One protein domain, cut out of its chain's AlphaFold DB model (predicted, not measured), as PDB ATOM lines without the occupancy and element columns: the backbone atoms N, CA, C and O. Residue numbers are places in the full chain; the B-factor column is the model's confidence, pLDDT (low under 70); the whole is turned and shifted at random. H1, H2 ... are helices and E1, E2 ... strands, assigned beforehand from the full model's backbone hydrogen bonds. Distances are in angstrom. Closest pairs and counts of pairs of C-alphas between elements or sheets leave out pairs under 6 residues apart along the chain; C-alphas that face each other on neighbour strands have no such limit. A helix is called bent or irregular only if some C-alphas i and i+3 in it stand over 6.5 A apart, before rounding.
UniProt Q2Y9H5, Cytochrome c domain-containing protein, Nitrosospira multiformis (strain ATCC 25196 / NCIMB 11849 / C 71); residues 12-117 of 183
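This is residues 12 to 117 of the 183 residues of the protein "Cytochrome c domain-containing protein" of Nitrosospira multiformis (strain ATCC 25196 / NCIMB 11849 / C 71) (UniProt Q2Y9H5). Two strand hairpins, E1 with E2 and E3 with E4, stand at opposite ends of the long axis, and between them lies a core made largely of loop, with residues 62 to 77 winding through the middle. Three short helices sit round it: H2 packs on the E1 and E2 hairpin, while H1 and H3 lie on opposite sides of the middle. The printed part has 106 residues, with three named helices followed by four named strands in the order H1 H2 H3 E1 E2 E3 E4; each two-stranded sheet is antiparallel. The class is mixed, helices and strands, with only 46 residues in named elements, under half. The whole is compact, with a radius of gyration of the C-alphas of 14.4 A and spans of 40 by 31 by 20 A.

H1, residues 21 to 29, and E1, residues 78 to 83, come closest at Thr 29 and Thr 79, whose C-alphas are 5.6 A apart. The closest C-alphas of H1 and E4, residues 106 to 111, are those of Arg 24 and Asp 111, 7.6 A apart. H2, residues 39 to 44, and E2, residues 86 to 91, have 7 pairs of C-alphas within 8 A, the closest being Leu 39 and Glu 88 at 4.7 A. Just before H2, residues 37 to 38 pair antiparallel with residues 88 to 89 of E2. H3, residues 55 to 61, is apart from H1, H2, E2 and E4. E1 and E2 form a hairpin at 146 degrees, with N 83 and O 86 at 2.8 A and N 79 and O 90 at 3.0 A, within hydrogen-bond range. E3, residues 98 to 103, and E4 form a second hairpin at 156 degrees, with N 101 and O 108 at 2.9 A. E1 is apart from both E3 and E4. Every O i to N i+4 pair is within hydrogen-bond range in H1 and H2; in H3 0 of 3 are, beside 3 of 4 O i to N i+3 pairs.

H1 is 12.3 A long and begins at C-alpha 21, (186.627, 220.836, 179.308). H2 measures 8.7 A. H3 measures 10.9 A and is irregular, with C-alphas 57 and 60 8.4 A apart. E1 is 14.8 A long, E2 16.4 A, E3 16.6 A and E4 16.3 A. E4 ends at C-alpha 111, (182.912, 211.151, 184.490).

The two C-alphas farthest apart are those of Ser 84 and Asn 104, at 46.9 A. The printed part has no cut. The link from H3 to E1, 16 residues, is long; those from E1 to E2 and from E3 to E4 are tight. The mean pLDDT of the printed part is 94.8, and no printed residue is under 70.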
ATOM      1  N   LEU A  12     179.561 213.134 175.469       87.69
ATOM      2  CA  LEU A  12     179.610 213.637 176.839       87.69
ATOM      3  C   LEU A  12     178.191 214.000 177.278       87.69
ATOM      4  O   LEU A  12     177.500 214.743 176.579       87.69
ATOM      5  N   ILE A  13     177.762 213.498 178.433       90.44
ATOM      6  CA  ILE A  13     176.497 213.932 179.031       90.44
ATOM      7  C   ILE A  13     176.692 215.240 179.806       90.44
ATOM      8  O   ILE A  13     177.797 215.565 180.255       90.44
ATOM      9  N   ASP A  14     175.605 215.986 179.989       92.38
ATOM     10  CA  ASP A  14     175.600 217.109 180.922       92.38
ATOM     11  C   ASP A  14     175.692 216.571 182.359       92.38
ATOM     12  O   ASP A  14     174.815 215.846 182.828       92.38
ATOM     13  N   GLN A  15     176.792 216.897 183.037       93.75
ATOM     14  CA  GLN A  15     177.064 216.524 184.429       93.75
ATOM     15  C   GLN A  15     177.104 217.755 185.347       93.75
ATOM     16  O   GLN A  15     177.600 217.672 186.472       93.75
ATOM     17  N   GLY A  16     176.598 218.898 184.875       96.00
ATOM     18  CA  GLY A  16     176.624 220.178 185.570       96.00
ATOM     19  C   GLY A  16     177.772 221.094 185.137       96.00
ATOM     20  O   GLY A  16     178.736 220.681 184.490       96.00
ATOM     21  N   ALA A  17     177.663 222.365 185.538       95.12
ATOM     22  CA  ALA A  17     178.531 223.457 185.085       95.12
ATOM     23  C   ALA A  17     180.017 223.307 185.477       95.12
ATOM     24  O   ALA A  17     180.890 223.830 184.787       95.12
ATOM     25  N   GLU A  18     180.310 222.565 186.549       95.12
ATOM     26  CA  GLU A  18     181.679 222.360 187.047       95.12
ATOM     27  C   GLU A  18     182.504 221.416 186.166       95.12
ATOM     28  O   GLU A  18     183.733 221.518 186.097       95.12
ATOM     29  N   TRP A  19     181.843 220.523 185.425       94.31
ATOM     30  CA  TRP A  19     182.508 219.693 184.430       94.31
ATOM     31  C   TRP A  19     182.785 220.513 183.168       94.31
ATOM     32  O   TRP A  19     182.165 220.351 182.119       94.31
ATOM     33  N   THR A  20     183.763 221.408 183.258       94.75
ATOM     34  CA  THR A  20     184.327 222.112 182.103       94.75
ATOM     35  C   THR A  20     185.274 221.196 181.320       94.75
ATOM     36  O   THR A  20     185.739 220.169 181.821       94.75
ATOM     37  N   ALA A  21     185.626 221.572 180.087       91.81
ATOM     38  CA  ALA A  21     186.627 220.836 179.308       91.81
ATOM     39  C   ALA A  21     187.991 220.751 180.027       91.81
ATOM     40  O   ALA A  21     188.659 219.718 179.977       91.81
ATOM     41  N   SER A  22     188.385 221.817 180.734       94.62
ATOM     42  CA  SER A  22     189.623 221.846 181.525       94.62
ATOM     43  C   SER A  22     189.545 220.906 182.730       94.62
ATOM     44  O   SER A  22     190.461 220.115 182.943       94.62
ATOM     45  N   ALA A  23     188.426 220.928 183.465       95.88
ATOM     46  CA  ALA A  23     188.208 220.049 184.612       95.88
ATOM     47  C   ALA A  23     188.229 218.565 184.212       95.88
ATOM     48  O   ALA A  23     188.888 217.767 184.872       95.88
ATOM     49  N   ARG A  24     187.596 218.195 183.087       95.06
ATOM     50  CA  ARG A  24     187.658 216.823 182.546       95.06
ATOM     51  C   ARG A  24     189.073 216.407 182.174       95.06
ATOM     52  O   ARG A  24     189.526 215.327 182.543       95.06
ATOM     53  N   LYS A  25     189.797 217.272 181.462       94.06
ATOM     54  CA  LYS A  25     191.182 216.995 181.077       94.06
ATOM     55  C   LYS A  25     192.065 216.778 182.304       94.06
ATOM     56  O   LYS A  25     192.861 215.841 182.316       94.06
ATOM     57  N   ASP A  26     191.933 217.628 183.314       95.38
ATOM     58  CA  ASP A  26     192.653 217.479 184.574       95.38
ATOM     59  C   ASP A  26     192.254 216.178 185.292       95.38
ATOM     60  O   ASP A  26     193.131 215.385 185.621       95.38
ATOM     61  N   PHE A  27     190.960 215.869 185.405       96.31
ATOM     62  CA  PHE A  27     190.477 214.600 185.958       96.31
ATOM     63  C   PHE A  27     191.114 213.376 185.272       96.31
ATOM     64  O   PHE A  27     191.583 212.460 185.948       96.31
ATOM     65  N   TYR A  28     191.236 213.395 183.942       96.25
ATOM     66  CA  TYR A  28     191.828 212.297 183.169       96.25
ATOM     67  C   TYR A  28     193.345 212.179 183.265       96.25
ATOM     68  O   TYR A  28     193.881 211.120 182.939       96.25
ATOM     69  N   THR A  29     194.054 213.251 183.626       94.50
ATOM     70  CA  THR A  29     195.515 213.322 183.434       94.50
ATOM     71  C   THR A  29     196.307 213.744 184.664       94.50
ATOM     72  O   THR A  29     197.536 213.665 184.643       94.50
ATOM     73  N   ARG A  30     195.645 214.153 185.751       95.06
ATOM     74  CA  ARG A  30     196.307 214.573 186.986       95.06
ATOM     75  C   ARG A  30     197.107 213.421 187.587       95.06
ATOM     76  O   ARG A  30     196.541 212.370 187.894       95.06
ATOM     77  N   ASP A  31     198.404 213.642 187.788       94.12
ATOM     78  CA  ASP A  31     199.261 212.717 188.527       94.12
ATOM     79  C   ASP A  31     198.851 212.683 190.008       94.12
ATOM     80  O   ASP A  31     198.730 213.719 190.659       94.12
ATOM     81  N   GLN A  32     198.634 211.477 190.529       94.06
ATOM     82  CA  GLN A  32     198.274 211.211 191.926       94.06
ATOM     83  C   GLN A  32     199.340 210.368 192.646       94.06
ATOM     84  O   GLN A  32     199.088 209.819 193.714       94.06
ATOM     85  N   GLY A  33     200.537 210.252 192.063       93.00
ATOM     86  CA  GLY A  33     201.697 209.614 192.686       93.00
ATOM     87  C   GLY A  33     201.787 208.099 192.501       93.00
ATOM     88  O   GLY A  33     202.743 207.494 192.978       93.00
ATOM     89  N   SER A  34     200.845 207.466 191.797       95.06
ATOM     90  CA  SER A  34     200.944 206.034 191.500       95.06
ATOM     91  C   SER A  34     201.982 205.766 190.406       95.06
ATOM     92  O   SER A  34     202.142 206.551 189.467       95.06
ATOM     93  N   ARG A  35     202.697 204.648 190.517       94.50
ATOM     94  CA  ARG A  35     203.713 204.216 189.551       94.50
ATOM     95  C   ARG A  35     203.559 202.718 189.326       94.50
ATOM     96  O   ARG A  35     203.604 201.948 190.281       94.50
ATOM     97  N   ILE A  36     203.349 202.311 188.077       95.19
ATOM     98  CA  ILE A  36     203.277 200.901 187.684       95.19
ATOM     99  C   ILE A  36     204.669 200.440 187.262       95.19
ATOM    100  O   ILE A  36     205.236 199.529 187.858       95.19
ATOM    101  N   MET A  37     205.228 201.067 186.224       96.50
ATOM    102  CA  MET A  37     206.534 200.708 185.674       96.50
ATOM    103  C   MET A  37     207.104 201.830 184.794       96.50
ATOM    104  O   MET A  37     206.372 202.754 184.427       96.50
ATOM    105  N   PRO A  38     208.380 201.757 184.378       97.75
ATOM    106  CA  PRO A  38     208.937 202.686 183.401       97.75
ATOM    107  C   PRO A  38     208.136 202.675 182.093       97.75
ATOM    108  O   PRO A  38     207.906 201.619 181.503       97.75
ATOM    109  N   LEU A  39     207.761 203.854 181.595       97.69
ATOM    110  CA  LEU A  39     206.960 204.016 180.378       97.69
ATOM    111  C   LEU A  39     207.617 203.325 179.175       97.69
ATOM    112  O   LEU A  39     206.963 202.641 178.397       97.69
ATOM    113  N   ARG A  40     208.938 203.459 179.040       97.25
ATOM    114  CA  ARG A  40     209.703 202.796 177.973       97.25
ATOM    115  C   ARG A  40     209.601 201.268 178.022       97.25
ATOM    116  O   ARG A  40     209.701 200.631 176.982       97.25
ATOM    117  N   TRP A  41     209.412 200.680 179.206       98.19
ATOM    118  CA  TRP A  41     209.273 199.234 179.350       98.19
ATOM    119  C   TRP A  41     207.888 198.785 178.910       98.19
ATOM    120  O   TRP A  41     207.816 197.937 178.030       98.19
ATOM    121  N   ILE A  42     206.805 199.383 179.429       98.06
ATOM    122  CA  ILE A  42     205.443 198.977 179.035       98.06
ATOM    123  C   ILE A  42     205.207 199.145 177.528       98.06
ATOM    124  O   ILE A  42     204.581 198.297 176.900       98.06
ATOM    125  N   SER A  43     205.778 200.193 176.926       97.50
ATOM    126  CA  SER A  43     205.705 200.438 175.483       97.50
ATOM    127  C   SER A  43     206.474 199.405 174.651       97.50
ATOM    128  O   SER A  43     206.166 199.217 173.479       97.50
ATOM    129  N   ALA A  44     207.473 198.742 175.241       98.25
ATOM    130  CA  ALA A  44     208.257 197.685 174.605       98.25
ATOM    131  C   ALA A  44     207.695 196.276 174.858       98.25
ATOM    132  O   ALA A  44     208.135 195.317 174.217       98.25
ATOM    133  N   LEU A  45     206.752 196.131 175.795       98.62
ATOM    134  CA  LEU A  45     206.103 194.859 176.079       98.62
ATOM    135  C   LEU A  45     205.179 194.443 174.936       98.62
ATOM    136  O   LEU A  45     204.579 195.264 174.236       98.62
ATOM    137  N   LYS A  46     205.043 193.127 174.788       98.38
ATOM    138  CA  LYS A  46     204.173 192.493 173.801       98.38
ATOM    139  C   LYS A  46     203.173 191.568 174.477       98.38
ATOM    140  O   LYS A  46     203.436 191.021 175.552       98.38
ATOM    141  N   GLN A  47     202.040 191.400 173.821       97.06
ATOM    142  CA  GLN A  47     201.054 190.364 174.091       97.06
ATOM    143  C   GLN A  47     201.544 189.007 173.537       97.06
ATOM    144  O   GLN A  47     202.479 188.984 172.727       97.06
ATOM    145  N   PRO A  48     200.944 187.871 173.949       94.56
ATOM    146  CA  PRO A  48     201.330 186.544 173.455       94.56
ATOM    147  C   PRO A  48     201.217 186.372 171.933       94.56
ATOM    148  O   PRO A  48     201.969 185.600 171.346       94.56
ATOM    149  N   ASP A  49     200.311 187.114 171.296       94.12
ATOM    150  CA  ASP A  49     200.119 187.153 169.841       94.12
ATOM    151  C   ASP A  49     201.127 188.067 169.110       94.12
ATOM    152  O   ASP A  49     201.105 188.179 167.884       94.12
ATOM    153  N   GLY A  50     202.027 188.719 169.852       95.19
ATOM    154  CA  GLY A  50     203.049 189.623 169.334       95.19
ATOM    155  C   GLY A  50     202.618 191.084 169.196       95.19
ATOM    156  O   GLY A  50     203.483 191.918 168.908       95.19
ATOM    157  N   GLN A  51     201.346 191.423 169.433       96.88
ATOM    158  CA  GLN A  51     200.872 192.809 169.404       96.88
ATOM    159  C   GLN A  51     201.478 193.639 170.546       96.88
ATOM    160  O   GLN A  51     201.840 193.083 171.588       96.88
ATOM    161  N   PRO A  52     201.583 194.975 170.411       98.06
ATOM    162  CA  PRO A  52     202.008 195.831 171.514       98.06
ATOM    163  C   PRO A  52     201.124 195.639 172.749       98.06
ATOM    164  O   PRO A  52     199.901 195.538 172.638       98.06
ATOM    165  N   PHE A  53     201.713 195.643 173.944       98.31
ATOM    166  CA  PHE A  53     200.942 195.513 175.183       98.31
ATOM    167  C   PHE A  53     199.939 196.662 175.364       98.31
ATOM    168  O   PHE A  53     198.819 196.439 175.812       98.31
ATOM    169  N   MET A  54     200.293 197.878 174.943       97.50
ATOM    170  CA  MET A  54     199.426 199.065 175.005       97.50
ATOM    171  C   MET A  54     198.471 199.207 173.802       97.50
ATOM    172  O   MET A  54     197.899 200.280 173.610       97.50
ATOM    173  N   ALA A  55     198.306 198.165 172.973       96.56
ATOM    174  CA  ALA A  55     197.404 198.212 171.820       96.56
ATOM    175  C   ALA A  55     195.983 198.642 172.229       96.56
ATOM    176  O   ALA A  55     195.500 198.271 173.303       96.56
ATOM    177  N   GLU A  56     195.359 199.456 171.370       94.94
ATOM    178  CA  GLU A  56     194.005 200.004 171.555       94.94
ATOM    179  C   GLU A  56     193.797 200.697 172.909       94.94
ATOM    180  O   GLU A  56     192.720 200.630 173.494       94.94
ATOM    181  N   SER A  57     194.847 201.331 173.451       96.00
ATOM    182  CA  SER A  57     194.808 201.981 174.766       96.00
ATOM    183  C   SER A  57     194.237 201.062 175.848       96.00
ATOM    184  O   SER A  57     193.420 201.481 176.661       96.00
ATOM    185  N   LEU A  58     194.661 199.793 175.848       97.75
ATOM    186  CA  LEU A  58     194.229 198.791 176.826       97.75
ATOM    187  C   LEU A  58     192.709 198.526 176.827       97.75
ATOM    188  O   LEU A  58     192.181 198.004 177.812       97.75
ATOM    189  N   GLY A  59     192.013 198.813 175.721       96.12
ATOM    190  CA  GLY A  59     190.566 198.616 175.576       96.12
ATOM    191  C   GLY A  59     190.097 197.183 175.837       96.12
ATOM    192  O   GLY A  59     188.994 196.977 176.337       96.12
ATOM    193  N   ARG A  60     190.966 196.183 175.629       96.56
ATOM    194  CA  ARG A  60     190.704 194.775 175.992       96.56
ATOM    195  C   ARG A  60     190.432 194.542 177.486       96.56
ATOM    196  O   ARG A  60     189.817 193.540 177.828       96.56
ATOM    197  N   TYR A  61     190.862 195.458 178.359       97.31
ATOM    198  CA  TYR A  61     190.545 195.446 179.795       97.31
ATOM    199  C   TYR A  61     189.433 196.436 180.164       97.31
ATOM    200  O   TYR A  61     189.216 196.687 181.344       97.31
ATOM    201  N   GLY A  62     188.749 197.028 179.184       95.44
ATOM    202  CA  GLY A  62     187.662 197.984 179.406       95.44
ATOM    203  C   GLY A  62     188.106 199.421 179.692       95.44
ATOM    204  O   GLY A  62     187.263 200.270 179.981       95.44
ATOM    205  N   TYR A  63     189.404 199.732 179.594       97.38
ATOM    206  CA  TYR A  63     189.855 201.120 179.684       97.38
ATOM    207  C   TYR A  63     189.414 201.928 178.466       97.38
ATOM    208  O   TYR A  63     189.410 201.444 177.335       97.38
ATOM    209  N   LEU A  64     189.051 203.185 178.708       95.75
ATOM    210  CA  LEU A  64     188.519 204.067 177.678       95.75
ATOM    211  C   LEU A  64     189.649 204.860 177.008       95.75
ATOM    212  O   LEU A  64     190.573 205.305 177.695       95.75
ATOM    213  N   PRO A  65     189.600 205.075 175.684       94.00
ATOM    214  CA  PRO A  65     190.638 205.814 174.980       94.00
ATOM    215  C   PRO A  65     190.629 207.296 175.373       94.00
ATOM    216  O   PRO A  65     189.580 207.935 175.403       94.00
ATOM    217  N   ASN A  66     191.807 207.887 175.593       93.62
ATOM    218  CA  ASN A  66     191.955 209.335 175.733       93.62
ATOM    219  C   ASN A  66     192.658 209.905 174.494       93.62
ATOM    220  O   ASN A  66     193.885 209.972 174.424       93.62
ATOM    221  N   LYS A  67     191.875 210.373 173.511       89.81
ATOM    222  CA  LYS A  67     192.399 210.933 172.245       89.81
ATOM    223  C   LYS A  67     193.340 212.130 172.447       89.81
ATOM    224  O   LYS A  67     194.142 212.444 171.572       89.81
ATOM    225  N   THR A  68     193.246 212.805 173.592       90.38
ATOM    226  CA  THR A  68     194.058 213.986 173.917       90.38
ATOM    227  C   THR A  68     195.275 213.666 174.782       90.38
ATOM    228  O   THR A  68     196.002 214.588 175.164       90.38
ATOM    229  N   SER A  69     195.516 212.385 175.085       93.50
ATOM    230  CA  SER A  69     196.585 211.976 175.987       93.50
ATOM    231  C   SER A  69     197.958 212.438 175.498       93.50
ATOM    232  O   SER A  69     198.244 212.511 174.296       93.50
ATOM    233  N   LYS A  70     198.834 212.743 176.456       90.88
ATOM    234  CA  LYS A  70     200.239 213.068 176.214       90.88
ATOM    235  C   LYS A  70     201.096 212.239 177.176       90.88
ATOM    236  O   LYS A  70     200.978 212.451 178.380       90.88
ATOM    237  N   PRO A  71     201.947 211.322 176.678       93.19
ATOM    238  CA  PRO A  71     202.071 210.871 175.282       93.19
ATOM    239  C   PRO A  71     200.770 210.273 174.712       93.19
ATOM    240  O   PRO A  71     199.856 209.918 175.455       93.19
ATOM    241  N   ALA A  72     200.670 210.213 173.381       93.81
ATOM    242  CA  ALA A  72     199.489 209.687 172.692       93.81
ATOM    243  C   ALA A  72     199.302 208.181 172.953       93.81
ATOM    244  O   ALA A  72     200.283 207.451 173.087       93.81
ATOM    245  N   GLY A  73     198.046 207.726 172.981       93.38
ATOM    246  CA  GLY A  73     197.692 206.311 173.132       93.38
ATOM    247  C   GLY A  73     197.514 205.836 174.576       93.38
ATOM    248  O   GLY A  73     197.279 204.646 174.788       93.38
ATOM    249  N   LEU A  74     197.579 206.734 175.565       97.06
ATOM    250  CA  LEU A  74     197.252 206.387 176.947       97.06
ATOM    251  C   LEU A  74     195.726 206.364 177.144       97.06
ATOM    252  O   LEU A  74     195.031 207.227 176.599       97.06
ATOM    253  N   PRO A  75     195.196 205.411 177.924       97.06
ATOM    254  CA  PRO A  75     193.791 205.417 178.310       97.06
ATOM    255  C   PRO A  75     193.455 206.572 179.265       97.06
ATOM    256  O   PRO A  75     194.338 207.188 179.869       97.06
ATOM    257  N   VAL A  76     192.161 206.853 179.429       97.44
ATOM    258  CA  VAL A  76     191.655 207.734 180.489       97.44
ATOM    259  C   VAL A  76     192.213 207.280 181.838       97.44
ATOM    260  O   VAL A  76     192.172 206.100 182.180       97.44
ATOM    261  N   GLY A  77     192.773 208.232 182.580       97.06
ATOM    262  CA  GLY A  77     193.341 208.011 183.899       97.06
ATOM    263  C   GLY A  77     194.707 207.359 183.931       97.06
ATOM    264  O   GLY A  77     195.227 207.160 185.021       97.06
ATOM    265  N   PHE A  78     195.331 207.072 182.791       97.88
ATOM    266  CA  PHE A  78     196.742 206.704 182.766       97.88
ATOM    267  C   PHE A  78     197.598 207.951 182.609       97.88
ATOM    268  O   PHE A  78     197.405 208.761 181.700       97.88
ATOM    269  N   THR A  79     198.563 208.095 183.507       96.44
ATOM    270  CA  THR A  79     199.417 209.276 183.604       96.44
ATOM    271  C   THR A  79     200.872 208.897 183.400       96.44
ATOM    272  O   THR A  79     201.266 207.740 183.549       96.44
ATOM    273  N   VAL A  80     201.680 209.885 183.033       96.88
ATOM    274  CA  VAL A  80     203.129 209.737 182.950       96.88
ATOM    275  C   VAL A  80     203.758 210.816 183.804       96.88
ATOM    276  O   VAL A  80     203.426 211.993 183.674       96.88
ATOM    277  N   ALA A  81     204.670 210.401 184.670       95.31
ATOM    278  CA  ALA A  81     205.394 211.295 185.550       95.31
ATOM    279  C   ALA A  81     206.840 210.829 185.718       95.31
ATOM    280  O   ALA A  81     207.196 209.693 185.401       95.31
ATOM    281  N   SER A  82     207.691 211.719 186.217       94.81
ATOM    282  CA  SER A  82     209.070 211.368 186.544       94.81
ATOM    283  C   SER A  82     209.116 210.363 187.699       94.81
ATOM    284  O   SER A  82     208.381 210.488 188.683       94.81
ATOM    285  N   GLY A  83     210.007 209.387 187.575       90.00
ATOM    286  CA  GLY A  83     210.277 208.352 188.561       90.00
ATOM    287  C   GLY A  83     211.741 207.912 188.536       90.00
ATOM    288  O   GLY A  83     212.607 208.578 187.959       90.00
ATOM    289  N   SER A  84     212.025 206.793 189.195       82.50
ATOM    290  CA  SER A  84     213.390 206.325 189.483       82.50
ATOM    291  C   SER A  84     214.161 205.855 188.244       82.50
ATOM    292  O   SER A  84     215.380 206.001 188.170       82.50
ATOM    293  N   GLU A  85     213.444 205.345 187.245       81.44
ATOM    294  CA  GLU A  85     213.988 204.770 186.007       81.44
ATOM    295  C   GLU A  85     213.617 205.613 184.766       81.44
ATOM    296  O   GLU A  85     213.583 205.117 183.633       81.44
ATOM    297  N   GLY A  86     213.343 206.908 184.978       91.62
ATOM    298  CA  GLY A  86     212.936 207.872 183.956       91.62
ATOM    299  C   GLY A  86     211.450 208.215 184.040       91.62
ATOM    300  O   GLY A  86     210.909 208.396 185.123       91.62
ATOM    301  N   GLN A  87     210.786 208.350 182.892       96.81
ATOM    302  CA  GLN A  87     209.329 208.505 182.860       96.81
ATOM    303  C   GLN A  87     208.668 207.171 183.230       96.81
ATOM    304  O   GLN A  87     208.992 206.136 182.645       96.81
ATOM    305  N   GLU A  88     207.728 207.202 184.164       97.31
ATOM    306  CA  GLU A  88     206.974 206.051 184.654       97.31
ATOM    307  C   GLU A  88     205.489 206.238 184.344       97.31
ATOM    308  O   GLU A  88     204.955 207.342 184.455       97.31
ATOM    309  N   ILE A  89     204.839 205.152 183.925       97.50
ATOM    310  CA  ILE A  89     203.393 205.122 183.725       97.50
ATOM    311  C   ILE A  89     202.709 204.823 185.060       97.50
ATOM    312  O   ILE A  89     203.145 203.950 185.815       97.50
ATOM    313  N   GLY A  90     201.635 205.546 185.344       96.50
ATOM    314  CA  GLY A  90     200.784 205.378 186.512       96.50
ATOM    315  C   GLY A  90     199.309 205.409 186.134       96.50
ATOM    316  O   GLY A  90     198.945 205.543 184.965       96.50
ATOM    317  N   MET A  91     198.465 205.287 187.151       97.19
ATOM    318  CA  MET A  91     197.014 205.419 187.064       97.19
ATOM    319  C   MET A  91     196.494 206.431 188.089       97.19
ATOM    320  O   MET A  91     196.981 206.507 189.217       97.19
ATOM    321  N   ASN A  92     195.465 207.180 187.740       97.25
ATOM    322  CA  ASN A  92     194.737 208.040 188.659       97.25
ATOM    323  C   ASN A  92     193.297 207.525 188.836       97.25
ATOM    324  O   ASN A  92     192.883 206.557 188.191       97.25
ATOM    325  N   CYS A  93     192.520 208.182 189.699       97.12
ATOM    326  CA  CYS A  93     191.137 207.797 189.990       97.12
ATOM    327  C   CYS A  93     190.273 207.575 188.736       97.12
ATOM    328  O   CYS A  93     189.455 206.658 188.725       97.12
ATOM    329  N   SER A  94     190.442 208.380 187.683       97.56
ATOM    330  CA  SER A  94     189.577 208.334 186.497       97.56
ATOM    331  C   SER A  94     189.717 207.048 185.680       97.56
ATOM    332  O   SER A  94     188.787 206.704 184.955       97.56
ATOM    333  N   ALA A  95     190.800 206.280 185.845       97.56
ATOM    334  CA  ALA A  95     190.939 204.988 185.175       97.56
ATOM    335  C   ALA A  95     189.901 203.962 185.661       97.56
ATOM    336  O   ALA A  95     189.485 203.098 184.896       97.56
ATOM    337  N   CYS A  96     189.459 204.085 186.918       97.38
ATOM    338  CA  CYS A  96     188.401 203.259 187.508       97.38
ATOM    339  C   CYS A  96     187.073 204.020 187.652       97.38
ATOM    340  O   CYS A  96     186.012 203.401 187.704       97.38
ATOM    341  N   HIS A  97     187.120 205.353 187.715       96.94
ATOM    342  CA  HIS A  97     185.967 206.235 187.904       96.94
ATOM    343  C   HIS A  97     185.598 207.002 186.628       96.94
ATOM    344  O   HIS A  97     185.350 208.206 186.665       96.94
ATOM    345  N   THR A  98     185.566 206.306 185.493       96.50
ATOM    346  CA  THR A  98     184.967 206.809 184.252       96.50
ATOM    347  C   THR A  98     184.185 205.682 183.603       96.50
ATOM    348  O   THR A  98     184.705 204.579 183.420       96.50
ATOM    349  N   ARG A  99     182.924 205.937 183.252       94.31
ATOM    350  CA  ARG A  99     182.017 204.918 182.724       94.31
ATOM    351  C   ARG A  99     181.557 205.264 181.318       94.31
ATOM    352  O   ARG A  99     181.105 206.372 181.075       94.31
ATOM    353  N   GLN A 100     181.577 204.275 180.428       93.50
ATOM    354  CA  GLN A 100     180.807 204.297 179.190       93.50
ATOM    355  C   GLN A 100     179.542 203.438 179.335       93.50
ATOM    356  O   GLN A 100     179.594 202.310 179.838       93.50
ATOM    357  N   ILE A 101     178.404 203.961 178.891       91.88
ATOM    358  CA  ILE A 101     177.176 203.189 178.668       91.88
ATOM    359  C   ILE A 101     176.781 203.291 177.198       91.88
ATOM    360  O   ILE A 101     177.006 204.319 176.567       91.88
ATOM    361  N   GLU A 102     176.192 202.234 176.652       91.06
ATOM    362  CA  GLU A 102     175.655 202.245 175.294       91.06
ATOM    363  C   GLU A 102     174.128 202.234 175.352       91.06
ATOM    364  O   GLU A 102     173.530 201.399 176.030       91.06
ATOM    365  N   PHE A 103     173.493 203.167 174.647       88.56
ATOM    366  CA  PHE A 103     172.041 203.240 174.528       88.56
ATOM    367  C   PHE A 103     171.664 203.646 173.103       88.56
ATOM    368  O   PHE A 103     172.152 204.651 172.593       88.56
ATOM    369  N   ASN A 104     170.819 202.843 172.447       90.44
ATOM    370  CA  ASN A 104     170.407 203.032 171.050       90.44
ATOM    371  C   ASN A 104     171.578 203.252 170.067       90.44
ATOM    372  O   ASN A 104     171.485 204.068 169.155       90.44
ATOM    373  N   GLY A 105     172.691 202.534 170.258       87.12
ATOM    374  CA  GLY A 105     173.887 202.656 169.415       87.12
ATOM    375  C   GLY A 105     174.771 203.872 169.716       87.12
ATOM    376  O   GLY A 105     175.806 204.037 169.075       87.12
ATOM    377  N   THR A 106     174.407 204.695 170.702       89.00
ATOM    378  CA  THR A 106     175.200 205.842 171.153       89.00
ATOM    379  C   THR A 106     175.985 205.481 172.409       89.00
ATOM    380  O   THR A 106     175.415 205.001 173.391       89.00
ATOM    381  N   ALA A 107     177.291 205.742 172.385       91.69
ATOM    382  CA  ALA A 107     178.165 205.625 173.545       91.69
ATOM    383  C   ALA A 107     178.133 206.926 174.358       91.69
ATOM    384  O   ALA A 107     178.574 207.966 173.875       91.69
ATOM    385  N   TYR A 108     177.644 206.868 175.594       92.62
ATOM    386  CA  TYR A 108     177.620 207.993 176.525       92.62
ATOM    387  C   TYR A 108     178.714 207.840 177.575       92.62
ATOM    388  O   TYR A 108     178.837 206.778 178.192       92.62
ATOM    389  N   LEU A 109     179.487 208.903 177.785       93.56
ATOM    390  CA  LEU A 109     180.578 208.946 178.753       93.56
ATOM    391  C   LEU A 109     180.144 209.671 180.027       93.56
ATOM    392  O   LEU A 109     179.568 210.754 179.955       93.56
ATOM    393  N   ILE A 110     180.437 209.066 181.175       95.12
ATOM    394  CA  ILE A 110     180.069 209.539 182.507       95.12
ATOM    395  C   ILE A 110     181.336 209.634 183.358       95.12
ATOM    396  O   ILE A 110     181.893 208.619 183.793       95.12
ATOM    397  N   ASP A 111     181.767 210.857 183.631       95.94
ATOM    398  CA  ASP A 111     182.912 211.151 184.490       95.94
ATOM    399  C   ASP A 111     182.555 210.951 185.967       95.94
ATOM    400  O   ASP A 111     181.488 211.360 186.423       95.94
ATOM    401  N   GLY A 112     183.422 210.287 186.731       94.62
ATOM    402  CA  GLY A 112     183.169 209.928 188.132       94.62
ATOM    403  C   GLY A 112     182.306 208.672 188.328       94.62
ATOM    404  O   GLY A 112     182.210 208.169 189.449       94.62
ATOM    405  N   GLY A 113     181.700 208.132 187.263       94.19
ATOM    406  CA  GLY A 113     180.917 206.894 187.313       94.19
ATOM    407  C   GLY A 113     181.787 205.632 187.452       94.19
ATOM    408  O   GLY A 113     182.956 205.653 187.075       94.19
ATOM    409  N   PRO A 114     181.247 204.504 187.956       95.56
ATOM    410  CA  PRO A 114     182.009 203.264 188.120       95.56
ATOM    411  C   PRO A 114     182.336 202.629 186.761       95.56
ATOM    412  O   PRO A 114     181.439 202.166 186.045       95.56
ATOM    413  N   GLY A 115     183.621 202.595 186.410       94.25
ATOM    414  CA  GLY A 115     184.120 201.988 185.180       94.25
ATOM    415  C   GLY A 115     183.907 200.473 185.139       94.25
ATOM    416  O   GLY A 115     183.859 199.805 186.170       94.25
ATOM    417  N   ILE A 116     183.777 199.921 183.928       93.50
ATOM    418  CA  ILE A 116     183.855 198.469 183.705       93.50
ATOM    419  C   ILE A 116     185.288 198.172 183.288       93.50
ATOM    420  O   ILE A 116     185.586 198.173 182.099       93.50
ATOM    421  N   VAL A 117     186.164 197.961 184.267       95.62
ATOM    422  CA  VAL A 117     187.571 197.644 184.011       95.62
ATOM    423  C   VAL A 117     187.944 196.300 184.618       95.62
ATOM    424  O   VAL A 117     187.640 196.023 185.779       95.62
TER     425      VAL A 117